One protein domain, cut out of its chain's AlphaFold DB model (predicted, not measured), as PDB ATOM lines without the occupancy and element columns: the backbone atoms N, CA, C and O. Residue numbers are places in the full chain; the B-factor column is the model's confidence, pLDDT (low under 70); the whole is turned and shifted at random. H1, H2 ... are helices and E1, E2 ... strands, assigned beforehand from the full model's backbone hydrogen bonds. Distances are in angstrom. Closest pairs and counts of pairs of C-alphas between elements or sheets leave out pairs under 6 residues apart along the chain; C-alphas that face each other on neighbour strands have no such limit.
ATOM      1  N   CYS A  42      83.526  96.042  94.736       59.12
ATOM      2  CA  CYS A  42      82.165  96.146  94.219       59.12
ATOM      3  C   CYS A  42      81.983  97.255  93.166       59.12
ATOM      4  O   CYS A  42      81.105  97.141  92.316       59.12
ATOM      5  N   MET A  43      82.818  98.299  93.168       58.56
ATOM      6  CA  MET A  43      82.828  99.350  92.140       58.56
ATOM      7  C   MET A  43      83.302  98.846  90.770       58.56
ATOM      8  O   MET A  43      83.064  99.510  89.764       58.56
ATOM      9  N   PHE A  44      83.943  97.675  90.717       65.75
ATOM     10  CA  PHE A  44      84.357  97.016  89.478       65.75
ATOM     11  C   PHE A  44      83.363  95.941  89.012       65.75
ATOM     12  O   PHE A  44      83.644  95.243  88.040       65.75
ATOM     13  N   ARG A  45      82.181  95.828  89.641       74.00
ATOM     14  CA  ARG A  45      81.073  94.961  89.186       74.00
ATOM     15  C   ARG A  45      80.345  95.604  88.004       74.00
ATOM     16  O   ARG A  45      79.156  95.906  88.044       74.00
ATOM     17  N   VAL A  46      81.112  95.864  86.950       73.88
ATOM     18  CA  VAL A  46      80.683  96.562  85.738       73.88
ATOM     19  C   VAL A  46      79.550  95.793  85.049       73.88
ATOM     20  O   VAL A  46      78.588  96.395  84.591       73.88
ATOM     21  N   GLU A  47      79.601  94.465  85.035       74.75
ATOM     22  CA  GLU A  47      78.557  93.642  84.414       74.75
ATOM     23  C   GLU A  47      77.177  93.845  85.057       74.75
ATOM     24  O   GLU A  47      76.179  94.019  84.364       74.75
ATOM     25  N   GLU A  48      77.132  93.908  86.382       81.69
ATOM     26  CA  GLU A  48      75.890  94.058  87.136       81.69
ATOM     27  C   GLU A  48      75.383  95.496  87.131       81.69
ATOM     28  O   GLU A  48      74.188  95.732  86.968       81.69
ATOM     29  N   ALA A  49      76.294  96.466  87.263       80.69
ATOM     30  CA  ALA A  49      75.962  97.887  87.230       80.69
ATOM     31  C   ALA A  49      75.306  98.299  85.903       80.69
ATOM     32  O   ALA A  49      74.492  99.220  85.878       80.69
ATOM     33  N   TYR A  50      75.646  97.601  84.815       80.50
ATOM     34  CA  TYR A  50      75.108  97.841  83.480       80.50
ATOM     35  C   TYR A  50      74.234  96.684  82.969       80.50
ATOM     36  O   TYR A  50      74.005  96.587  81.764       80.50
ATOM     37  N   ALA A  51      73.729  95.795  83.835       82.25
ATOM     38  CA  ALA A  51      72.951  94.623  83.416       82.25
ATOM     39  C   ALA A  51      71.686  95.013  82.625       82.25
ATOM     40  O   ALA A  51      71.441  94.456  81.556       82.25
ATOM     41  N   GLU A  52      70.963  96.028  83.105       84.44
ATOM     42  CA  GLU A  52      69.671  96.487  82.566       84.44
ATOM     43  C   GLU A  52      69.782  97.445  81.366       84.44
ATOM     44  O   GLU A  52      68.773  97.806  80.767       84.44
ATOM     45  N   PHE A  53      70.992  97.879  81.007       83.12
ATOM     46  CA  PHE A  53      71.201  98.815  79.900       83.12
ATOM     47  C   PHE A  53      71.098  98.101  78.544       83.12
ATOM     48  O   PHE A  53      71.416  96.915  78.425       83.12
ATOM     49  N   ASN A  54      70.706  98.823  77.493       85.19
ATOM     50  CA  ASN A  54      70.765  98.293  76.129       85.19
ATOM     51  C   ASN A  54      72.221  98.183  75.664       85.19
ATOM     52  O   ASN A  54      73.054  98.989  76.065       85.19
ATOM     53  N   LEU A  55      72.525  97.222  74.786       79.44
ATOM     54  CA  LEU A  55      73.890  96.973  74.292       79.44
ATOM     55  C   LEU A  55      74.589  98.224  73.738       79.44
ATOM     56  O   LEU A  55      75.783  98.383  73.971       79.44
ATOM     57  N   GLU A  56      73.863  99.107  73.051       83.94
ATOM     58  CA  GLU A  56      74.426 100.332  72.455       83.94
ATOM     59  C   GLU A  56      74.769 101.414  73.491       83.94
ATOM     60  O   GLU A  56      75.638 102.249  73.251       83.94
ATOM     61  N   ASP A  57      74.133 101.357  74.663       80.94
ATOM     62  CA  ASP A  57      74.337 102.298  75.766       80.94
ATOM     63  C   ASP A  57      75.368 101.784  76.784       80.94
ATOM     64  O   ASP A  57      75.800 102.522  77.677       80.94
ATOM     65  N   LYS A  58      75.766 100.507  76.685       80.31
ATOM     66  CA  LYS A  58      76.744  99.924  77.600       80.31
ATOM     67  C   LYS A  58      78.163 100.383  77.245       80.31
ATOM     68  O   LYS A  58      78.554 100.369  76.076       80.31
ATOM     69  N   PRO A  59      78.993 100.732  78.243       75.38
ATOM     70  CA  PRO A  59      80.408 100.986  78.010       75.38
ATOM     71  C   PRO A  59      81.087  99.766  77.378       75.38
ATOM     72  O   PRO A  59      80.865  98.645  77.822       75.38
ATOM     73  N   LEU A  60      82.015  99.978  76.440       73.25
ATOM     74  CA  LEU A  60      82.738  98.895  75.748       73.25
ATOM     75  C   LEU A  60      83.380  97.862  76.701       73.25
ATOM     76  O   LEU A  60      83.535  96.693  76.358       73.25
ATOM     77  N   VAL A  61      83.735  98.271  77.923       72.94
ATOM     78  CA  VAL A  61      84.275  97.368  78.950       72.94
ATOM     79  C   VAL A  61      83.310  96.227  79.319       72.94
ATOM     80  O   VAL A  61      83.783  95.134  79.610       72.94
ATOM     81  N   THR A  62      81.984  96.407  79.225       72.62
ATOM     82  CA  THR A  62      81.010  95.327  79.489       72.62
ATOM     83  C   THR A  62      80.998  94.273  78.384       72.62
ATOM     84  O   THR A  62      80.623  93.134  78.624       72.62
ATOM     85  N   THR A  63      81.375  94.640  77.156       72.44
ATOM     86  CA  THR A  63      81.367  93.736  75.992       72.44
ATOM     87  C   THR A  63      82.722  93.080  75.745       72.44
ATOM     88  O   THR A  63      82.826  92.167  74.934       72.44
ATOM     89  N   MET A  64      83.767  93.504  76.462       69.50
ATOM     90  CA  MET A  64      85.116  92.936  76.361       69.50
ATOM     91  C   MET A  64      85.216  91.500  76.910       69.50
ATOM     92  O   MET A  64      86.273  90.877  76.803       69.50
ATOM     93  N   ASN A  65      84.121  90.955  77.462       72.06
ATOM     94  CA  ASN A  65      84.008  89.574  77.934       72.06
ATOM     95  C   ASN A  65      85.185  89.200  78.860       72.06
ATOM     96  O   ASN A  65      85.816  88.162  78.692       72.06
ATOM     97  N   MET A  66      85.579  90.094  79.771       72.06
ATOM     98  CA  MET A  66      86.678  89.839  80.708       72.06
ATOM     99  C   MET A  66      86.187  88.835  81.756       72.06
ATOM    100  O   MET A  66      85.254  89.135  82.492       72.06
ATOM    101  N   SER A  67      86.786  87.645  81.813       73.31
ATOM    102  CA  SER A  67      86.381  86.570  82.730       73.31
ATOM    103  C   SER A  67      87.615  85.883  83.315       73.31
ATOM    104  O   SER A  67      88.588  85.694  82.582       73.31
ATOM    105  N   PRO A  68      87.608  85.505  84.608       74.12
ATOM    106  CA  PRO A  68      88.712  84.768  85.224       74.12
ATOM    107  C   PRO A  68      88.977  83.408  84.559       74.12
ATOM    108  O   PRO A  68      90.093  82.907  84.660       74.12
ATOM    109  N   ASP A  69      87.994  82.848  83.850       84.62
ATOM    110  CA  ASP A  69      88.102  81.549  83.175       84.62
ATOM    111  C   ASP A  69      88.799  81.639  81.810       84.62
ATOM    112  O   ASP A  69      89.082  80.621  81.175       84.62
ATOM    113  N   LYS A  70      89.071  82.857  81.328       84.31
ATOM    114  CA  LYS A  70      89.773  83.058  80.064       84.31
ATOM    115  C   LYS A  70      91.275  82.844  80.221       84.31
ATOM    116  O   LYS A  70      91.866  83.341  81.186       84.31
ATOM    117  N   PRO A  71      91.921  82.184  79.247       89.88
ATOM    118  CA  PRO A  71      93.358  81.985  79.288       89.88
ATOM    119  C   PRO A  71      94.099  83.327  79.201       89.88
ATOM    120  O   PRO A  71      93.621  84.315  78.632       89.88
ATOM    121  N   LEU A  72      95.294  83.349  79.786       90.56
ATOM    122  CA  LEU A  72      96.220  84.470  79.684       90.56
ATOM    123  C   LEU A  72      97.155  84.258  78.489       90.56
ATOM    124  O   LEU A  72      97.698  83.172  78.307       90.56
ATOM    125  N   ILE A  73      97.359  85.312  77.704       89.44
ATOM    126  CA  ILE A  73      98.234  85.356  76.532       89.44
ATOM    127  C   ILE A  73      99.365  86.353  76.790       89.44
ATOM    128  O   ILE A  73      99.183  87.366  77.469       89.44
ATOM    129  N   GLU A  74     100.545  86.071  76.244       88.69
ATOM    130  CA  GLU A  74     101.685  86.981  76.307       88.69
ATOM    131  C   GLU A  74     101.453  88.262  75.484       88.69
ATOM    132  O   GLU A  74     101.184  88.235  74.282       88.69
ATOM    133  N   SER A  75     101.626  89.408  76.139       88.81
ATOM    134  CA  SER A  75     101.658  90.750  75.553       88.81
ATOM    135  C   SER A  75     102.982  91.441  75.897       88.81
ATOM    136  O   SER A  75     103.692  91.032  76.816       88.81
ATOM    137  N   ALA A  76     103.311  92.534  75.203       84.69
ATOM    138  CA  ALA A  76     104.446  93.400  75.531       84.69
ATOM    139  C   ALA A  76     104.463  93.882  77.002       84.69
ATOM    140  O   ALA A  76     105.514  94.270  77.509       84.69
ATOM    141  N   PHE A  77     103.319  93.838  77.695       83.31
ATOM    142  CA  PHE A  77     103.171  94.203  79.109       83.31
ATOM    143  C   PHE A  77     103.055  92.998  80.062       83.31
ATOM    144  O   PHE A  77     102.724  93.174  81.233       83.31
ATOM    145  N   GLY A  78     103.335  91.783  79.582       86.94
ATOM    146  CA  GLY A  78     103.207  90.538  80.341       86.94
ATOM    147  C   GLY A  78     101.930  89.768  80.010       86.94
ATOM    148  O   GLY A  78     101.339  89.941  78.947       86.94
ATOM    149  N   LEU A  79     101.518  88.881  80.914       89.38
ATOM    150  CA  LEU A  79     100.345  88.027  80.727       89.38
ATOM    151  C   LEU A  79      99.048  88.842  80.845       89.38
ATOM    152  O   LEU A  79      98.762  89.417  81.894       89.38
ATOM    153  N   VAL A  80      98.254  88.868  79.774       87.56
ATOM    154  CA  VAL A  80      96.964  89.574  79.699       87.56
ATOM    155  C   VAL A  80      95.858  88.622  79.255       87.56
ATOM    156  O   VAL A  80      96.124  87.636  78.578       87.56
ATOM    157  N   GLN A  81      94.603  88.899  79.610       87.62
ATOM    158  CA  GLN A  81      93.483  88.045  79.193       87.62
ATOM    159  C   GLN A  81      93.303  88.027  77.671       87.62
ATOM    160  O   GLN A  81      93.355  89.077  77.015       87.62
ATOM    161  N   GLU A  82      93.038  86.837  77.131       84.81
ATOM    162  CA  GLU A  82      92.669  86.632  75.732       84.81
ATOM    163  C   GLU A  82      91.418  87.447  75.357       84.81
ATOM    164  O   GLU A  82      90.377  87.397  76.022       84.81
ATOM    165  N   GLY A  83      91.523  88.221  74.274       79.88
ATOM    166  CA  GLY A  83      90.453  89.097  73.792       79.88
ATOM    167  C   GLY A  83      90.465  90.500  74.401       79.88
ATOM    168  O   GLY A  83      89.639  91.335  74.039       79.88
ATOM    169  N   SER A  84      91.410  90.800  75.298       81.44
ATOM    170  CA  SER A  84      91.637  92.170  75.760       81.44
ATOM    171  C   SER A  84      92.249  93.039  74.657       81.44
ATOM    172  O   SER A  84      92.978  92.555  73.792       81.44
ATOM    173  N   VAL A  85      92.039  94.356  74.724       82.88
ATOM    174  CA  VAL A  85      92.650  95.322  73.786       82.88
ATOM    175  C   VAL A  85      94.172  95.162  73.723       82.88
ATOM    176  O   VAL A  85      94.752  95.216  72.639       82.88
ATOM    177  N   LEU A  86      94.814  94.904  74.867       83.75
ATOM    178  CA  LEU A  86      96.263  94.711  74.948       83.75
ATOM    179  C   LEU A  86      96.727  93.449  74.211       83.75
ATOM    180  O   LEU A  86      97.773  93.496  73.569       83.75
ATOM    181  N   SER A  87      95.942  92.364  74.230       84.44
ATOM    182  CA  SER A  87      96.289  91.146  73.480       84.44
ATOM    183  C   SER A  87      96.334  91.363  71.962       84.44
ATOM    184  O   SER A  87      97.168  90.762  71.293       84.44
ATOM    185  N   TYR A  88      95.507  92.265  71.416       82.81
ATOM    186  CA  TYR A  88      95.483  92.555  69.977       82.81
ATOM    187  C   TYR A  88      96.457  93.657  69.569       82.81
ATOM    188  O   TYR A  88      97.115  93.565  68.537       82.81
ATOM    189  N   GLN A  89      96.522  94.733  70.354       85.06
ATOM    190  CA  GLN A  89      97.301  95.915  69.988       85.06
ATOM    191  C   GLN A  89      98.775  95.790  70.355       85.06
ATOM    192  O   GLN A  89      99.594  96.510  69.789       85.06
ATOM    193  N   GLN A  90      99.107  94.952  71.338       84.62
ATOM    194  CA  GLN A  90     100.446  94.853  71.916       84.62
ATOM    195  C   GLN A  90     100.885  93.385  72.068       84.62
ATOM    196  O   GLN A  90     101.255  92.981  73.177       84.62
ATOM    197  N   PRO A  91     100.839  92.560  71.004       79.94
ATOM    198  CA  PRO A  91     101.350  91.197  71.074       79.94
ATOM    199  C   PRO A  91     102.860  91.207  71.341       79.94
ATOM    200  O   PRO A  91     103.567  92.136  70.934       79.94
TER     201      PRO A  91
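What this domain is: This is residues 42 to 91 of the 200 residues of the protein "uncharacterized protein LOC113100067 isoform X2" of Carassius auratus (UniProt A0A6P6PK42). Two small ends are joined by a stretched link: at one end the short helices H1 and H2 with the looping chain between them, at the other a two-strand hairpin of E1 and E2 with the short helix H3 folded back to it. Residues 64 to 71, with no named element, run from one end to the other. The printed part has 50 residues with three named helices and two named strands, in the order H1, H2, E1, E2, H3, and the sheet, in the order E1 - E2, is antiparallel. The class is mixed, helices and strands, with under half of the residues, 21 of 50, in named elements. The whole is loose, with a radius of gyration of the C-alphas of 12.5 A, and elongated, spanning 35 by 22 by 16 A.

How they stand to each other: H1, residues 46 to 49, and H2, residues 60 to 63, only just touch, with 3 pairs of C-alphas within 8 A; their closest C-alphas, those of Glu 47 and Thr 62, are 5.8 A apart. E1, residues 72 to 75, and E2, residues 78 to 81, form a hairpin of antiparallel neighbours, with 133 degrees between their directions. Across this pair N 73 and O 80 are 2.8 A apart and N 78 and O 75 are 2.9 A apart, both within hydrogen-bond range. H3, residues 85 to 89, has its closest C-alpha pair with E1 at Ser 87 and Ser 75, 5.8 A apart. Its closest C-alphas to E2 are those of Ser 87 and Val 80, 6.5 A apart. H1 is apart from E1, E2 and H3, and H2 is apart from E2 and H3. In H3 every O i to N i+4 pair is within hydrogen-bond range, while H1 and H2 are too short for such a pair; the one O i to N i+3 pair of H2 is within range, that of H1 is not.

Where its parts are: H1 begins at C-alpha 46 at (80.683, 96.562, 85.738) and is 5.1 A long from first to last C-alpha. H2 is 5.3 A long. E1 begins at C-alpha 72 at (96.220, 84.470, 79.684) and is 9.3 A long, and E2 is 10.1 A long. H3 is 6.0 A long and ends at C-alpha 89 at (97.301, 95.915, 69.988).

The domain as a whole: The two C-alphas farthest apart, those of Glu 52 and Ala 76, are 35.6 A apart. The printed part has no cut. The links from E1 to E2 and from E2 to H3 are tight, those from H1 to H2 and from H2 to E1 are short, and no link is long. The mean pLDDT of the printed part is 80.0, and residues 42 to 44 and residue 64 of the model are under 70.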